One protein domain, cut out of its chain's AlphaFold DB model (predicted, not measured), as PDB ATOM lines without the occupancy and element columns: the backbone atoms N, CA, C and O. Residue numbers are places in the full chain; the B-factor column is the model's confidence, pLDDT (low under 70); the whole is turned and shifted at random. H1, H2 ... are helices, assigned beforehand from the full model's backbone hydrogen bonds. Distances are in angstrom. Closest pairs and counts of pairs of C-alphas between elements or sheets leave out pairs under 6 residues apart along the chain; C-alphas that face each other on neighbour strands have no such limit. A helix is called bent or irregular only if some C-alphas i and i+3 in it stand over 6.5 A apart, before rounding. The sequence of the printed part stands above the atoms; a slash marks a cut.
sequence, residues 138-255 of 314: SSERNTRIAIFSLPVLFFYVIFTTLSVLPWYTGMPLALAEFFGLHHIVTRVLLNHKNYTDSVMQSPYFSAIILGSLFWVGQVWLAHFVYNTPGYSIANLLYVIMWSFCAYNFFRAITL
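Overview. This is residues 138 to 255 of the 314 residues of the protein "Palmitoyltransferase" of Botryobasidium botryosum FD-172 SS1 (UniProt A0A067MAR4). Two long helical hairpins, H1b with H2 and H4 with H5, spread as an open V, with H1b and H4 meeting near its corner. The printed part has 118 residues, with five named helices in the order H1 to H5 and no named strand; its class is all helix, with 104 of the 118 residues in the named helices, and the whole is loose, with a radius of gyration of the C-alphas of 16.9 A and spans of 56 by 42 by 23 A.

Along the chain. H1, residues 138 to 164, is one helix by its hydrogen bonds but bent, C-alphas 148 and 151 being 6.5 A apart; its arms are H1a, residues 138 to 148, and H1b, residues 151 to 164, and C-alpha 138 is at (252.054, 250.594, 397.669). H2 is residues 167 to 189, 31.2 A; H3 195 to 201; H4 204 to 227, 34.1 A; H5 232 to 254, 32.5 A, ending at C-alpha (254.479, 231.876, 405.534).

Arrangement. H1b and H2 form a hairpin at a shallow tilt of 15 degrees; their closest C-alphas, Leu 162 and Gly 170, are 5.0 A apart. Residues 151 to 156 alone of H1b touch H4, at a steep tilt of 49 degrees, C-alphas 152 and 211 being closest at 4.5 A. H4 and H5 form a hairpin, closest C-alphas 225 and 235, 6.9 A. H3 is close to but not clearly touching H2, closest C-alphas 186 and 195, 6.7 A. Every O i to N i+4 pair is within hydrogen-bond range in H1a, H1b, H3 and H5, 18 of 19 in H2, 18 of 20 in H4.

Size, cuts and confidence. The farthest C-alphas, 193 and 230, are 55.9 A apart. The printed part has no cut and no long link; pLDDT is under 70 at residues 138 to 140 and 191 to 197.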
ATOM      1  N   SER A 138     252.720 250.282 396.406       44.34
ATOM      2  CA  SER A 138     252.054 250.594 397.669       44.34
ATOM      3  C   SER A 138     250.579 250.176 397.663       44.34
ATOM      4  O   SER A 138     250.086 249.814 398.726       44.34
ATOM      5  N   SER A 139     249.883 250.128 396.514       58.47
ATOM      6  CA  SER A 139     248.513 249.591 396.452       58.47
ATOM      7  C   SER A 139     248.451 248.102 396.705       58.47
ATOM      8  O   SER A 139     247.556 247.681 397.411       58.47
ATOM      9  N   GLU A 140     249.386 247.288 396.216       66.06
ATOM     10  CA  GLU A 140     249.325 245.847 396.476       66.06
ATOM     11  C   GLU A 140     249.525 245.557 397.965       66.06
ATOM     12  O   GLU A 140     248.765 244.794 398.564       66.06
ATOM     13  N   ARG A 141     250.501 246.222 398.597       75.88
ATOM     14  CA  ARG A 141     250.684 246.141 400.050       75.88
ATOM     15  C   ARG A 141     249.446 246.657 400.785       75.88
ATOM     16  O   ARG A 141     248.981 245.976 401.692       75.88
ATOM     17  N   ASN A 142     248.903 247.813 400.406       80.25
ATOM     18  CA  ASN A 142     247.731 248.395 401.063       80.25
ATOM     19  C   ASN A 142     246.471 247.544 400.857       80.25
ATOM     20  O   ASN A 142     245.708 247.374 401.796       80.25
ATOM     21  N   THR A 143     246.288 246.943 399.683       79.88
ATOM     22  CA  THR A 143     245.210 246.001 399.362       79.88
ATOM     23  C   THR A 143     245.366 244.722 400.165       79.88
ATOM     24  O   THR A 143     244.397 244.260 400.754       79.88
ATOM     25  N   ARG A 144     246.579 244.168 400.278       83.00
ATOM     26  CA  ARG A 144     246.844 243.016 401.152       83.00
ATOM     27  C   ARG A 144     246.545 243.359 402.614       83.00
ATOM     28  O   ARG A 144     245.849 242.594 403.271       83.00
ATOM     29  N   ILE A 145     247.004 244.511 403.107       86.19
ATOM     30  CA  ILE A 145     246.695 244.986 404.467       86.19
ATOM     31  C   ILE A 145     245.183 245.159 404.646       86.19
ATOM     32  O   ILE A 145     244.654 244.710 405.656       86.19
ATOM     33  N   ALA A 146     244.481 245.737 403.668       86.44
ATOM     34  CA  ALA A 146     243.030 245.906 403.693       86.44
ATOM     35  C   ALA A 146     242.288 244.561 403.712       86.44
ATOM     36  O   ALA A 146     241.343 244.391 404.475       86.44
ATOM     37  N   ILE A 147     242.743 243.576 402.930       89.19
ATOM     38  CA  ILE A 147     242.199 242.211 402.940       89.19
ATOM     39  C   ILE A 147     242.394 241.560 404.315       89.19
ATOM     40  O   ILE A 147     241.500 240.853 404.769       89.19
ATOM     41  N   PHE A 148     243.518 241.813 404.998       90.69
ATOM     42  CA  PHE A 148     243.761 241.311 406.354       90.69
ATOM     43  C   PHE A 148     242.985 242.064 407.443       90.69
ATOM     44  O   PHE A 148     242.565 241.448 408.421       90.69
ATOM     45  N   SER A 149     242.779 243.374 407.299       91.00
ATOM     46  CA  SER A 149     242.131 244.202 408.323       91.00
ATOM     47  C   SER A 149     240.602 244.179 408.251       91.00
ATOM     48  O   SER A 149     239.942 244.227 409.290       91.00
ATOM     49  N   LEU A 150     240.017 244.068 407.055       92.00
ATOM     50  CA  LEU A 150     238.564 244.112 406.873       92.00
ATOM     51  C   LEU A 150     237.810 242.985 407.595       92.00
ATOM     52  O   LEU A 150     236.832 243.303 408.267       92.00
ATOM     53  N   PRO A 151     238.227 241.703 407.538       94.31
ATOM     54  CA  PRO A 151     237.546 240.642 408.279       94.31
ATOM     55  C   PRO A 151     237.569 240.865 409.793       94.31
ATOM     56  O   PRO A 151     236.571 240.607 410.457       94.31
ATOM     57  N   VAL A 152     238.667 241.405 410.337       94.12
ATOM     58  CA  VAL A 152     238.756 241.762 411.765       94.12
ATOM     59  C   VAL A 152     237.697 242.806 412.116       94.12
ATOM     60  O   VAL A 152     236.980 242.640 413.101       94.12
ATOM     61  N   LEU A 153     237.565 243.854 411.298       94.50
ATOM     62  CA  LEU A 153     236.574 244.909 411.503       94.50
ATOM     63  C   LEU A 153     235.137 244.388 411.359       94.50
ATOM     64  O   LEU A 153     234.294 244.671 412.200       94.50
ATOM     65  N   PHE A 154     234.845 243.608 410.320       94.88
ATOM     66  CA  PHE A 154     233.499 243.076 410.099       94.88
ATOM     67  C   PHE A 154     233.082 242.074 411.174       94.88
ATOM     68  O   PHE A 154     231.929 242.082 411.588       94.88
ATOM     69  N   PHE A 155     234.003 241.258 411.691       94.81
ATOM     70  CA  PHE A 155     233.701 240.381 412.822       94.81
ATOM     71  C   PHE A 155     233.333 241.142 414.092       94.81
ATOM     72  O   PHE A 155     232.443 240.695 414.810       94.81
ATOM     73  N   TYR A 156     233.934 242.307 414.344       94.44
ATOM     74  CA  TYR A 156     233.492 243.169 415.441       94.44
ATOM     75  C   TYR A 156     232.029 243.584 415.284       94.44
ATOM     76  O   TYR A 156     231.250 243.467 416.231       94.44
ATOM     77  N   VAL A 157     231.658 244.046 414.085       94.94
ATOM     78  CA  VAL A 157     230.287 244.468 413.780       94.94
ATOM     79  C   VAL A 157     229.334 243.284 413.946       94.94
ATOM     80  O   VAL A 157     228.406 243.385 414.737       94.94
ATOM     81  N   ILE A 158     229.652 242.128 413.355       94.94
ATOM     82  CA  ILE A 158     228.839 240.905 413.440       94.94
ATOM     83  C   ILE A 158     228.620 240.460 414.889       94.94
ATOM     84  O   ILE A 158     227.486 240.201 415.295       94.94
ATOM     85  N   PHE A 159     229.675 240.385 415.706       93.94
ATOM     86  CA  PHE A 159     229.531 239.990 417.110       93.94
ATOM     87  C   PHE A 159     228.769 241.034 417.935       93.94
ATOM     88  O   PHE A 159     227.991 240.672 418.820       93.94
ATOM     89  N   THR A 160     228.922 242.321 417.619       92.62
ATOM     90  CA  THR A 160     228.158 243.394 418.270       92.62
ATOM     91  C   THR A 160     226.678 243.292 417.898       92.62
ATOM     92  O   THR A 160     225.824 243.267 418.780       92.62
ATOM     93  N   THR A 161     226.367 243.104 416.619       94.88
ATOM     94  CA  THR A 161     225.013 242.885 416.104       94.88
ATOM     95  C   THR A 161     224.335 241.698 416.791       94.88
ATOM     96  O   THR A 161     223.203 241.819 417.261       94.88
ATOM     97  N   LEU A 162     225.040 240.570 416.929       94.19
ATOM     98  CA  LEU A 162     224.526 239.373 417.604       94.19
ATOM     99  C   LEU A 162     224.364 239.530 419.122       94.19
ATOM    100  O   LEU A 162     223.566 238.806 419.712       94.19
ATOM    101  N   SER A 163     225.109 240.436 419.760       93.19
ATOM    102  CA  SER A 163     224.989 240.680 421.205       93.19
ATOM    103  C   SER A 163     223.901 241.695 421.562       93.19
ATOM    104  O   SER A 163     223.327 241.607 422.644       93.19
ATOM    105  N   VAL A 164     223.596 242.639 420.664       95.75
ATOM    106  CA  VAL A 164     222.598 243.697 420.895       95.75
ATOM    107  C   VAL A 164     221.199 243.289 420.428       95.75
ATOM    108  O   VAL A 164     220.212 243.633 421.078       95.75
ATOM    109  N   LEU A 165     221.086 242.582 419.299       95.19
ATOM    110  CA  LEU A 165     219.791 242.258 418.703       95.19
ATOM    111  C   LEU A 165     219.266 240.881 419.137       95.19
ATOM    112  O   LEU A 165     220.042 239.945 419.329       95.19
ATOM    113  N   PRO A 166     217.932 240.701 419.199       95.94
ATOM    114  CA  PRO A 166     217.326 239.382 419.339       95.94
ATOM    115  C   PRO A 166     217.792 238.424 418.240       95.94
ATOM    116  O   PRO A 166     217.971 238.828 417.091       95.94
ATOM    117  N   TRP A 167     217.913 237.138 418.566       93.50
ATOM    118  CA  TRP A 167     218.472 236.120 417.668       93.50
ATOM    119  C   TRP A 167     217.808 236.075 416.277       93.50
ATOM    120  O   TRP A 167     218.494 235.875 415.279       93.50
ATOM    121  N   TYR A 168     216.495 236.308 416.187       93.88
ATOM    122  CA  TYR A 168     215.742 236.251 414.927       93.88
ATOM    123  C   TYR A 168     216.001 237.450 414.001       93.88
ATOM    124  O   TYR A 168     215.859 237.317 412.789       93.88
ATOM    125  N   THR A 169     216.412 238.602 414.539       93.75
ATOM    126  CA  THR A 169     216.860 239.777 413.762       93.75
ATOM    127  C   THR A 169     218.376 239.817 413.594       93.75
ATOM    128  O   THR A 169     218.871 240.222 412.546       93.75
ATOM    129  N   GLY A 170     219.115 239.367 414.611       94.50
ATOM    130  CA  GLY A 170     220.572 239.355 414.619       94.50
ATOM    131  C   GLY A 170     221.147 238.367 413.609       94.50
ATOM    132  O   GLY A 170     222.079 238.717 412.897       94.50
ATOM    133  N   MET A 171     220.566 237.166 413.480       95.12
ATOM    134  CA  MET A 171     221.067 236.153 412.542       95.12
ATOM    135  C   MET A 171     220.965 236.590 411.066       95.12
ATOM    136  O   MET A 171     221.979 236.516 410.369       95.12
ATOM    137  N   PRO A 172     219.819 237.095 410.559       96.38
ATOM    138  CA  PRO A 172     219.746 237.614 409.192       96.38
ATOM    139  C   PRO A 172     220.687 238.795 408.939       96.38
ATOM    140  O   PRO A 172     221.307 238.863 407.878       96.38
ATOM    141  N   LEU A 173     220.821 239.710 409.905       95.25
ATOM    142  CA  LEU A 173     221.680 240.882 409.751       95.25
ATOM    143  C   LEU A 173     223.166 240.499 409.744       95.25
ATOM    144  O   LEU A 173     223.901 240.955 408.875       95.25
ATOM    145  N   ALA A 174     223.586 239.577 410.612       94.88
ATOM    146  CA  ALA A 174     224.939 239.020 410.611       94.88
ATOM    147  C   ALA A 174     225.289 238.336 409.275       94.88
ATOM    148  O   ALA A 174     226.401 238.486 408.765       94.88
ATOM    149  N   LEU A 175     224.338 237.613 408.668       95.38
ATOM    150  CA  LEU A 175     224.519 237.030 407.335       95.38
ATOM    151  C   LEU A 175     224.654 238.108 406.252       95.38
ATOM    152  O   LEU A 175     225.499 237.976 405.365       95.38
ATOM    153  N   ALA A 176     223.858 239.176 406.329       95.69
ATOM    154  CA  ALA A 176     223.945 240.302 405.402       95.69
ATOM    155  C   ALA A 176     225.286 241.048 405.528       95.69
ATOM    156  O   ALA A 176     225.899 241.379 404.515       95.69
ATOM    157  N   GLU A 177     225.784 241.251 406.748       95.19
ATOM    158  CA  GLU A 177     227.097 241.845 407.016       95.19
ATOM    159  C   GLU A 177     228.239 240.968 406.482       95.19
ATOM    160  O   GLU A 177     229.147 241.474 405.820       95.19
ATOM    161  N   PHE A 178     228.174 239.647 406.692       94.31
ATOM    162  CA  PHE A 178     229.151 238.707 406.133       94.31
ATOM    163  C   PHE A 178     229.128 238.699 404.599       94.31
ATOM    164  O   PHE A 178     230.180 238.709 403.952       94.31
ATOM    165  N   PHE A 179     227.937 238.727 403.997       93.94
ATOM    166  CA  PHE A 179     227.797 238.852 402.550       93.94
ATOM    167  C   PHE A 179     228.348 240.191 402.049       93.94
ATOM    168  O   PHE A 179     229.032 240.222 401.028       93.94
ATOM    169  N   GLY A 180     228.126 241.278 402.792       92.88
ATOM    170  CA  GLY A 180     228.709 242.592 402.534       92.88
ATOM    171  C   GLY A 180     230.236 242.557 402.533       92.88
ATOM    172  O   GLY A 180     230.847 243.007 401.564       92.88
ATOM    173  N   LEU A 181     230.860 241.947 403.548       92.81
ATOM    174  CA  LEU A 181     232.311 241.725 403.593       92.81
ATOM    175  C   LEU A 181     232.791 240.966 402.352       92.81
ATOM    176  O   LEU A 181     233.715 241.411 401.669       92.81
ATOM    177  N   HIS A 182     232.153 239.834 402.041       91.19
ATOM    178  CA  HIS A 182     232.531 239.018 400.892       91.19
ATOM    179  C   HIS A 182     232.377 239.792 399.576       91.19
ATOM    180  O   HIS A 182     233.249 239.728 398.711       91.19
ATOM    181  N   HIS A 183     231.308 240.574 399.432       88.69
ATOM    182  CA  HIS A 183     231.061 241.400 398.258       88.69
ATOM    183  C   HIS A 183     232.106 242.512 398.108       88.69
ATOM    184  O   HIS A 183     232.659 242.681 397.023       88.69
ATOM    185  N   ILE A 184     232.435 243.228 399.186       88.12
ATOM    186  CA  ILE A 184     233.460 244.282 399.181       88.12
ATOM    187  C   ILE A 184     234.814 243.695 398.782       88.12
ATOM    188  O   ILE A 184     235.477 244.211 397.885       88.12
ATOM    189  N   VAL A 185     235.217 242.579 399.391       86.50
ATOM    190  CA  VAL A 185     236.508 241.965 399.074       86.50
ATOM    191  C   VAL A 185     236.544 241.477 397.624       86.50
ATOM    192  O   VAL A 185     237.474 241.803 396.891       86.50
ATOM    193  N   THR A 186     235.520 240.759 397.165       82.75
ATOM    194  CA  THR A 186     235.519 240.177 395.813       82.75
ATOM    195  C   THR A 186     235.340 241.201 394.695       82.75
ATOM    196  O   THR A 186     235.993 241.083 393.661       82.75
ATOM    197  N   ARG A 187     234.465 242.196 394.870       79.88
ATOM    198  CA  ARG A 187     234.117 243.156 393.811       79.88
ATOM    199  C   ARG A 187     234.933 244.436 393.856       79.88
ATOM    200  O   ARG A 187     235.246 244.965 392.797       79.88
ATOM    201  N   VAL A 188     235.280 244.927 395.046       79.00
ATOM    202  CA  VAL A 188     235.985 246.209 395.196       79.00
ATOM    203  C   VAL A 188     237.494 245.998 395.271       79.00
ATOM    204  O   VAL A 188     238.235 246.687 394.578       79.00
ATOM    205  N   LEU A 189     237.966 245.031 396.070       77.94
ATOM    206  CA  LEU A 189     239.407 244.810 396.272       77.94
ATOM    207  C   LEU A 189     240.037 243.867 395.235       77.94
ATOM    208  O   LEU A 189     241.178 244.080 394.837       77.94
ATOM    209  N   LEU A 190     239.309 242.835 394.797       76.56
ATOM    210  CA  LEU A 190     239.796 241.771 393.902       76.56
ATOM    211  C   LEU A 190     239.175 241.811 392.501       76.56
ATOM    212  O   LEU A 190     238.950 240.758 391.903       76.56
ATOM    213  N   ASN A 191     238.905 243.014 391.983       65.62
ATOM    214  CA  ASN A 191     238.203 243.271 390.722       65.62
ATOM    215  C   ASN A 191     238.894 242.642 389.486       65.62
ATOM    216  O   ASN A 191     239.566 243.315 388.708       65.62
ATOM    217  N   HIS A 192     238.730 241.332 389.310       61.25
ATOM    218  CA  HIS A 192     239.238 240.544 388.195       61.25
ATOM    219  C   HIS A 192     238.069 239.855 387.486       61.25
ATOM    220  O   HIS A 192     237.076 239.482 388.113       61.25
ATOM    221  N   LYS A 193     238.190 239.655 386.169       53.41
ATOM    222  CA  LYS A 193     237.113 239.115 385.312       53.41
ATOM    223  C   LYS A 193     236.594 237.737 385.754       53.41
ATOM    224  O   LYS A 193     235.409 237.462 385.592       53.41
ATOM    225  N   ASN A 194     237.456 236.918 386.365       61.34
ATOM    226  CA  ASN A 194     237.112 235.617 386.941       61.34
ATOM    227  C   ASN A 194     237.200 235.687 388.470       61.34
ATOM    228  O   ASN A 194     238.296 235.676 389.030       61.34
ATOM    229  N   TYR A 195     236.046 235.746 389.141       65.25
ATOM    230  CA  TYR A 195     235.985 235.928 390.597       65.25
ATOM    231  C   TYR A 195     236.525 234.720 391.384       65.25
ATOM    232  O   TYR A 195     237.102 234.888 392.454       65.25
ATOM    233  N   THR A 196     236.337 233.494 390.886       67.62
ATOM    234  CA  THR A 196     236.738 232.269 391.601       67.62
ATOM    235  C   THR A 196     238.250 232.159 391.719       67.62
ATOM    236  O   THR A 196     238.776 231.847 392.786       67.62
ATOM    237  N   ASP A 197     238.948 232.456 390.627       67.31
ATOM    238  CA  ASP A 197     240.394 232.288 390.541       67.31
ATOM    239  C   ASP A 197     241.115 233.376 391.337       67.31
ATOM    240  O   ASP A 197     242.115 233.089 391.997       67.31
ATOM    241  N   SER A 198     240.584 234.605 391.337       70.56
ATOM    242  CA  SER A 198     241.165 235.718 392.089       70.56
ATOM    243  C   SER A 198     241.051 235.506 393.597       70.56
ATOM    244  O   SER A 198     242.021 235.719 394.321       70.56
ATOM    245  N   VAL A 199     239.906 235.013 394.078       80.69
ATOM    246  CA  VAL A 199     239.701 234.742 395.508       80.69
ATOM    247  C   VAL A 199     240.633 233.640 395.999       80.69
ATOM    248  O   VAL A 199     241.263 233.813 397.042       80.69
ATOM    249  N   MET A 200     240.781 232.552 395.239       79.44
ATOM    250  CA  MET A 200     241.661 231.434 395.608       79.44
ATOM    251  C   MET A 200     243.149 231.803 395.605       79.44
ATOM    252  O   MET A 200     243.931 231.214 396.347       79.44
ATOM    253  N   GLN A 201     243.550 232.777 394.789       75.81
ATOM    254  CA  GLN A 201     244.923 233.294 394.754       75.81
ATOM    255  C   GLN A 201     245.204 234.328 395.848       75.81
ATOM    256  O   GLN A 201     246.359 234.660 396.117       75.81
ATOM    257  N   SER A 202     244.155 234.861 396.469       83.50
ATOM    258  CA  SER A 202     244.257 235.929 397.453       83.50
ATOM    259  C   SER A 202     244.443 235.403 398.878       83.50
ATOM    260  O   SER A 202     243.973 234.313 399.208       83.50
ATOM    261  N   PRO A 203     245.017 236.210 399.789       87.25
ATOM    262  CA  PRO A 203     245.076 235.880 401.210       87.25
ATOM    263  C   PRO A 203     243.731 236.093 401.940       87.25
ATOM    264  O   PRO A 203     243.702 236.258 403.155       87.25
ATOM    265  N   TYR A 204     242.595 236.134 401.236       89.88
ATOM    266  CA  TYR A 204     241.301 236.429 401.854       89.88
ATOM    267  C   TYR A 204     240.874 235.372 402.878       89.88
ATOM    268  O   TYR A 204     240.537 235.707 404.011       89.88
ATOM    269  N   PHE A 205     240.925 234.086 402.526       90.25
ATOM    270  CA  PHE A 205     240.520 233.030 403.459       90.25
ATOM    271  C   PHE A 205     241.448 232.936 404.672       90.25
ATOM    272  O   PHE A 205     240.985 232.697 405.788       90.25
ATOM    273  N   SER A 206     242.745 233.184 404.481       91.25
ATOM    274  CA  SER A 206     243.680 233.252 405.600       91.25
ATOM    275  C   SER A 206     243.413 234.468 406.493       91.25
ATOM    276  O   SER A 206     243.523 234.352 407.711       91.25
ATOM    277  N   ALA A 207     242.976 235.598 405.933       92.56
ATOM    278  CA  ALA A 207     242.555 236.761 406.708       92.56
ATOM    279  C   ALA A 207     241.319 236.495 407.586       92.56
ATOM    280  O   ALA A 207     241.289 236.937 408.732       92.56
ATOM    281  N   ILE A 208     240.334 235.730 407.100       93.50
ATOM    282  CA  ILE A 208     239.166 235.316 407.900       93.50
ATOM    283  C   ILE A 208     239.616 234.500 409.120       93.50
ATOM    284  O   ILE A 208     239.197 234.778 410.241       93.50
ATOM    285  N   ILE A 209     240.495 233.512 408.923       94.00
ATOM    286  CA  ILE A 209     240.996 232.665 410.019       94.00
ATOM    287  C   ILE A 209     241.840 233.487 411.006       94.00
ATOM    288  O   ILE A 209     241.717 233.328 412.218       94.00
ATOM    289  N   LEU A 210     242.671 234.405 410.511       94.19
ATOM    290  CA  LEU A 210     243.447 235.292 411.378       94.19
ATOM    291  C   LEU A 210     242.537 236.216 412.202       94.19
ATOM    292  O   LEU A 210     242.778 236.423 413.392       94.19
ATOM    293  N   GLY A 211     241.476 236.743 411.588       93.75
ATOM    294  CA  GLY A 211     240.507 237.594 412.268       93.75
ATOM    295  C   GLY A 211     239.724 236.861 413.352       93.75
ATOM    296  O   GLY A 211     239.503 237.425 414.425       93.75
ATOM    297  N   SER A 212     239.356 235.597 413.130       93.50
ATOM    298  CA  SER A 212     238.691 234.796 414.161       93.50
ATOM    299  C   SER A 212     239.636 234.472 415.321       93.50
ATOM    300  O   SER A 212     239.246 234.625 416.478       93.50
ATOM    301  N   LEU A 213     240.901 234.129 415.039       94.88
ATOM    302  CA  LEU A 213     241.932 233.926 416.065       94.88
ATOM    303  C   LEU A 213     242.155 235.175 416.928       94.88
ATOM    304  O   LEU A 213     242.311 235.050 418.147       94.88
ATOM    305  N   PHE A 214     242.148 236.363 416.313       95.38
ATOM    306  CA  PHE A 214     242.293 237.639 417.011       95.38
ATOM    307  C   PHE A 214     241.148 237.886 418.000       95.38
ATOM    308  O   PHE A 214     241.405 238.151 419.175       95.38
ATOM    309  N   TRP A 215     239.893 237.752 417.561       94.12
ATOM    310  CA  TRP A 215     238.733 237.988 418.430       94.12
ATOM    311  C   TRP A 215     238.599 236.946 419.538       94.12
ATOM    312  O   TRP A 215     238.307 237.308 420.674       94.12
ATOM    313  N   VAL A 216     238.885 235.675 419.250       94.00
ATOM    314  CA  VAL A 216     238.923 234.607 420.263       94.00
ATOM    315  C   VAL A 216     239.973 234.912 421.340       94.00
ATOM    316  O   VAL A 216     239.686 234.811 422.534       94.00
ATOM    317  N   GLY A 217     241.167 235.363 420.941       93.69
ATOM    318  CA  GLY A 217     242.208 235.798 421.877       93.69
ATOM    319  C   GLY A 217     241.789 237.013 422.711       93.69
ATOM    320  O   GLY A 217     241.951 237.006 423.931       93.69
ATOM    321  N   GLN A 218     241.196 238.026 422.072       93.12
ATOM    322  CA  GLN A 218     240.748 239.245 422.749       93.12
ATOM    323  C   GLN A 218     239.612 239.000 423.747       93.12
ATOM    324  O   GLN A 218     239.673 239.497 424.868       93.12
ATOM    325  N   VAL A 219     238.594 238.215 423.386       92.25
ATOM    326  CA  VAL A 219     237.478 237.882 424.292       92.25
ATOM    327  C   VAL A 219     237.981 237.106 425.507       92.25
ATOM    328  O   VAL A 219     237.576 237.389 426.636       92.25
ATOM    329  N   TRP A 220     238.895 236.156 425.296       93.19
ATOM    330  CA  TRP A 220     239.522 235.447 426.403       93.19
ATOM    331  C   TRP A 220     240.268 236.404 427.341       93.19
ATOM    332  O   TRP A 220     240.032 236.375 428.549       93.19
ATOM    333  N   LEU A 221     241.095 237.297 426.792       91.62
ATOM    334  CA  LEU A 221     241.878 238.248 427.578       91.62
ATOM    335  C   LEU A 221     240.995 239.239 428.352       91.62
ATOM    336  O   LEU A 221     241.228 239.477 429.534       91.62
ATOM    337  N   ALA A 222     239.984 239.811 427.700       90.00
ATOM    338  CA  ALA A 222     239.152 240.862 428.280       90.00
ATOM    339  C   ALA A 222     238.100 240.329 429.264       90.00
ATOM    340  O   ALA A 222     237.764 241.014 430.226       90.00
ATOM    341  N   HIS A 223     237.564 239.127 429.029       87.56
ATOM    342  CA  HIS A 223     236.431 238.610 429.796       87.56
ATOM    343  C   HIS A 223     236.815 237.427 430.685       87.56
ATOM    344  O   HIS A 223     236.544 237.430 431.883       87.56
ATOM    345  N   PHE A 224     237.469 236.409 430.125       88.50
ATOM    346  CA  PHE A 224     237.715 235.164 430.852       88.50
ATOM    347  C   PHE A 224     238.859 235.282 431.852       88.50
ATOM    348  O   PHE A 224     238.699 234.835 432.985       88.50
ATOM    349  N   VAL A 225     239.972 235.926 431.489       88.56
ATOM    350  CA  VAL A 225     241.111 236.103 432.408       88.56
ATOM    351  C   VAL A 225     240.693 236.859 433.668       88.56
ATOM    352  O   VAL A 225     241.037 236.448 434.774       88.56
ATOM    353  N   TYR A 226     239.909 237.929 433.512       87.50
ATOM    354  CA  TYR A 226     239.440 238.732 434.640       87.50
ATOM    355  C   TYR A 226     238.377 238.006 435.481       87.50
ATOM    356  O   TYR A 226     238.435 238.040 436.708       87.50
ATOM    357  N   ASN A 227     237.439 237.298 434.842       90.12
ATOM    358  CA  ASN A 227     236.319 236.655 435.538       90.12
ATOM    359  C   ASN A 227     236.657 235.276 436.138       90.12
ATOM    360  O   ASN A 227     235.854 234.739 436.899       90.12
ATOM    361  N   THR A 228     237.817 234.681 435.824       89.19
ATOM    362  CA  THR A 228     238.193 233.325 436.287       89.19
ATOM    363  C   THR A 228     239.544 233.247 437.020       89.19
ATOM    364  O   THR A 228     240.363 232.371 436.721       89.19
ATOM    365  N   PRO A 229     239.794 234.083 438.048       82.81
ATOM    366  CA  PRO A 229     241.096 234.134 438.724       82.81
ATOM    367  C   PRO A 229     241.475 232.827 439.451       82.81
ATOM    368  O   PRO A 229     242.652 232.573 439.676       82.81
ATOM    369  N   GLY A 230     240.502 231.973 439.794       88.44
ATOM    370  CA  GLY A 230     240.738 230.680 440.452       88.44
ATOM    371  C   GLY A 230     241.159 229.535 439.518       88.44
ATOM    372  O   GLY A 230     241.579 228.484 439.992       88.44
ATOM    373  N   TYR A 231     241.066 229.719 438.197       90.56
ATOM    374  CA  TYR A 231     241.300 228.666 437.203       90.56
ATOM    375  C   TYR A 231     242.598 228.889 436.417       90.56
ATOM    376  O   TYR A 231     242.630 228.809 435.187       90.56
ATOM    377  N   SER A 232     243.700 229.157 437.118       90.56
ATOM    378  CA  SER A 232     244.998 229.482 436.505       90.56
ATOM    379  C   SER A 232     245.505 228.403 435.541       90.56
ATOM    380  O   SER A 232     246.045 228.727 434.487       90.56
ATOM    381  N   ILE A 233     245.282 227.120 435.854       93.06
ATOM    382  CA  ILE A 233     245.690 225.996 434.991       93.06
ATOM    383  C   ILE A 233     244.903 225.999 433.675       93.06
ATOM    384  O   ILE A 233     245.492 225.830 432.611       93.06
ATOM    385  N   ALA A 234     243.588 226.222 433.722       91.44
ATOM    386  CA  ALA A 234     242.758 226.257 432.519       91.44
ATOM    387  C   ALA A 234     243.129 227.447 431.620       91.44
ATOM    388  O   ALA A 234     243.265 227.283 430.408       91.44
ATOM    389  N   ASN A 235     243.381 228.616 432.218       91.75
ATOM    390  CA  ASN A 235     243.864 229.795 431.500       91.75
ATOM    391  C   ASN A 235     245.243 229.556 430.861       91.75
ATOM    392  O   ASN A 235     245.456 229.926 429.708       91.75
ATOM    393  N   LEU A 236     246.156 228.869 431.557       92.88
ATOM    394  CA  LEU A 236     247.459 228.493 431.007       92.88
ATOM    395  C   LEU A 236     247.322 227.529 429.817       92.88
ATOM    396  O   LEU A 236     247.922 227.755 428.767       92.88
ATOM    397  N   LEU A 237     246.514 226.474 429.959       95.19
ATOM    398  CA  LEU A 237     246.267 225.505 428.888       95.19
ATOM    399  C   LEU A 237     245.652 226.168 427.656       95.19
ATOM    400  O   LEU A 237     246.069 225.880 426.534       95.19
ATOM    401  N   TYR A 238     244.708 227.088 427.860       94.56
ATOM    402  CA  TYR A 238     244.115 227.857 426.775       94.56
ATOM    403  C   TYR A 238     245.170 228.662 426.008       94.56
ATOM    404  O   TYR A 238     245.247 228.543 424.787       94.56
ATOM    405  N   VAL A 239     246.024 229.427 426.700       94.31
ATOM    406  CA  VAL A 239     247.073 230.234 426.047       94.31
ATOM    407  C   VAL A 239     248.043 229.358 425.268       94.31
ATOM    408  O   VAL A 239     248.422 229.717 424.154       94.31
ATOM    409  N   ILE A 240     248.427 228.204 425.820       96.25
ATOM    410  CA  ILE A 240     249.315 227.256 425.141       96.25
ATOM    411  C   ILE A 240     248.659 226.740 423.855       96.25
ATOM    412  O   ILE A 240     249.283 226.777 422.796       96.25
ATOM    413  N   MET A 241     247.400 226.300 423.920       96.38
ATOM    414  CA  MET A 241     246.675 225.784 422.753       96.38
ATOM    415  C   MET A 241     246.414 226.865 421.702       96.38
ATOM    416  O   MET A 241     246.653 226.632 420.517       96.38
ATOM    417  N   TRP A 242     245.990 228.059 422.119       96.19
ATOM    418  CA  TRP A 242     245.781 229.200 421.228       96.19
ATOM    419  C   TRP A 242     247.088 229.612 420.538       96.19
ATOM    420  O   TRP A 242     247.117 229.750 419.316       96.19
ATOM    421  N   SER A 243     248.193 229.705 421.285       96.19
ATOM    422  CA  SER A 243     249.513 230.050 420.736       96.19
ATOM    423  C   SER A 243     250.028 228.976 419.784       96.19
ATOM    424  O   SER A 243     250.574 229.291 418.730       96.19
ATOM    425  N   PHE A 244     249.825 227.698 420.115       96.81
ATOM    426  CA  PHE A 244     250.190 226.590 419.239       96.81
ATOM    427  C   PHE A 244     249.373 226.605 417.943       96.81
ATOM    428  O   PHE A 244     249.934 226.435 416.860       96.81
ATOM    429  N   CYS A 245     248.065 226.859 418.021       95.69
ATOM    430  CA  CYS A 245     247.204 227.008 416.851       95.69
ATOM    431  C   CYS A 245     247.652 228.190 415.976       95.69
ATOM    432  O   CYS A 245     247.907 228.007 414.783       95.69
ATOM    433  N   ALA A 246     247.854 229.366 416.579       95.56
ATOM    434  CA  ALA A 246     248.326 230.565 415.892       95.56
ATOM    435  C   ALA A 246     249.699 230.350 415.234       95.56
ATOM    436  O   ALA A 246     249.896 230.742 414.087       95.56
ATOM    437  N   TYR A 247     250.625 229.668 415.909       95.69
ATOM    438  CA  TYR A 247     251.946 229.339 415.371       95.69
ATOM    439  C   TYR A 247     251.873 228.401 414.163       95.69
ATOM    440  O   TYR A 247     252.544 228.638 413.157       95.69
ATOM    441  N   ASN A 248     251.066 227.339 414.235       94.62
ATOM    442  CA  ASN A 248     250.906 226.414 413.113       94.62
ATOM    443  C   ASN A 248     250.244 227.096 411.916       94.62
ATOM    444  O   ASN A 248     250.691 226.905 410.788       94.62
ATOM    445  N   PHE A 249     249.233 227.928 412.167       94.06
ATOM    446  CA  PHE A 249     248.591 228.712 411.123       94.06
ATOM    447  C   PHE A 249     249.561 229.714 410.489       94.06
ATOM    448  O   PHE A 249     249.694 229.742 409.268       94.06
ATOM    449  N   PHE A 250     250.300 230.475 411.303       93.31
ATOM    450  CA  PHE A 250     251.314 231.412 410.825       93.31
ATOM    451  C   PHE A 250     252.364 230.701 409.968       93.31
ATOM    452  O   PHE A 250     252.629 231.112 408.843       93.31
ATOM    453  N   ARG A 251     252.893 229.568 410.443       92.31
ATOM    454  CA  ARG A 251     253.817 228.754 409.650       92.31
ATOM    455  C   ARG A 251     253.206 228.308 408.332       92.31
ATOM    456  O   ARG A 251     253.895 228.396 407.325       92.31
ATOM    457  N   ALA A 252     251.957 227.853 408.325       88.94
ATOM    458  CA  ALA A 252     251.293 227.402 407.106       88.94
ATOM    459  C   ALA A 252     251.171 228.522 406.059       88.94
ATOM    460  O   ALA A 252     251.393 228.268 404.881       88.94
ATOM    461  N   ILE A 253     250.881 229.759 406.477       88.19
ATOM    462  CA  ILE A 253     250.735 230.891 405.548       88.19
ATOM    463  C   ILE A 253     252.070 231.503 405.102       88.19
ATOM    464  O   ILE A 253     252.107 232.169 404.072       88.19
ATOM    465  N   THR A 254     253.156 231.314 405.862       86.75
ATOM    466  CA  THR A 254     254.479 231.876 405.534       86.75
ATOM    467  C   THR A 254     255.437 230.891 404.871       86.75
ATOM    468  O   THR A 254     256.508 231.296 404.430       86.75
ATOM    469  N   LEU A 255     255.125 229.591 404.863       86.75
ATOM    470  CA  LEU A 255     256.037 228.589 404.322       86.75
ATOM    471  C   LEU A 255     255.947 228.560 402.793       86.75
ATOM    472  O   LEU A 255     254.943 228.129 402.231       86.75
TER     473      LEU A 255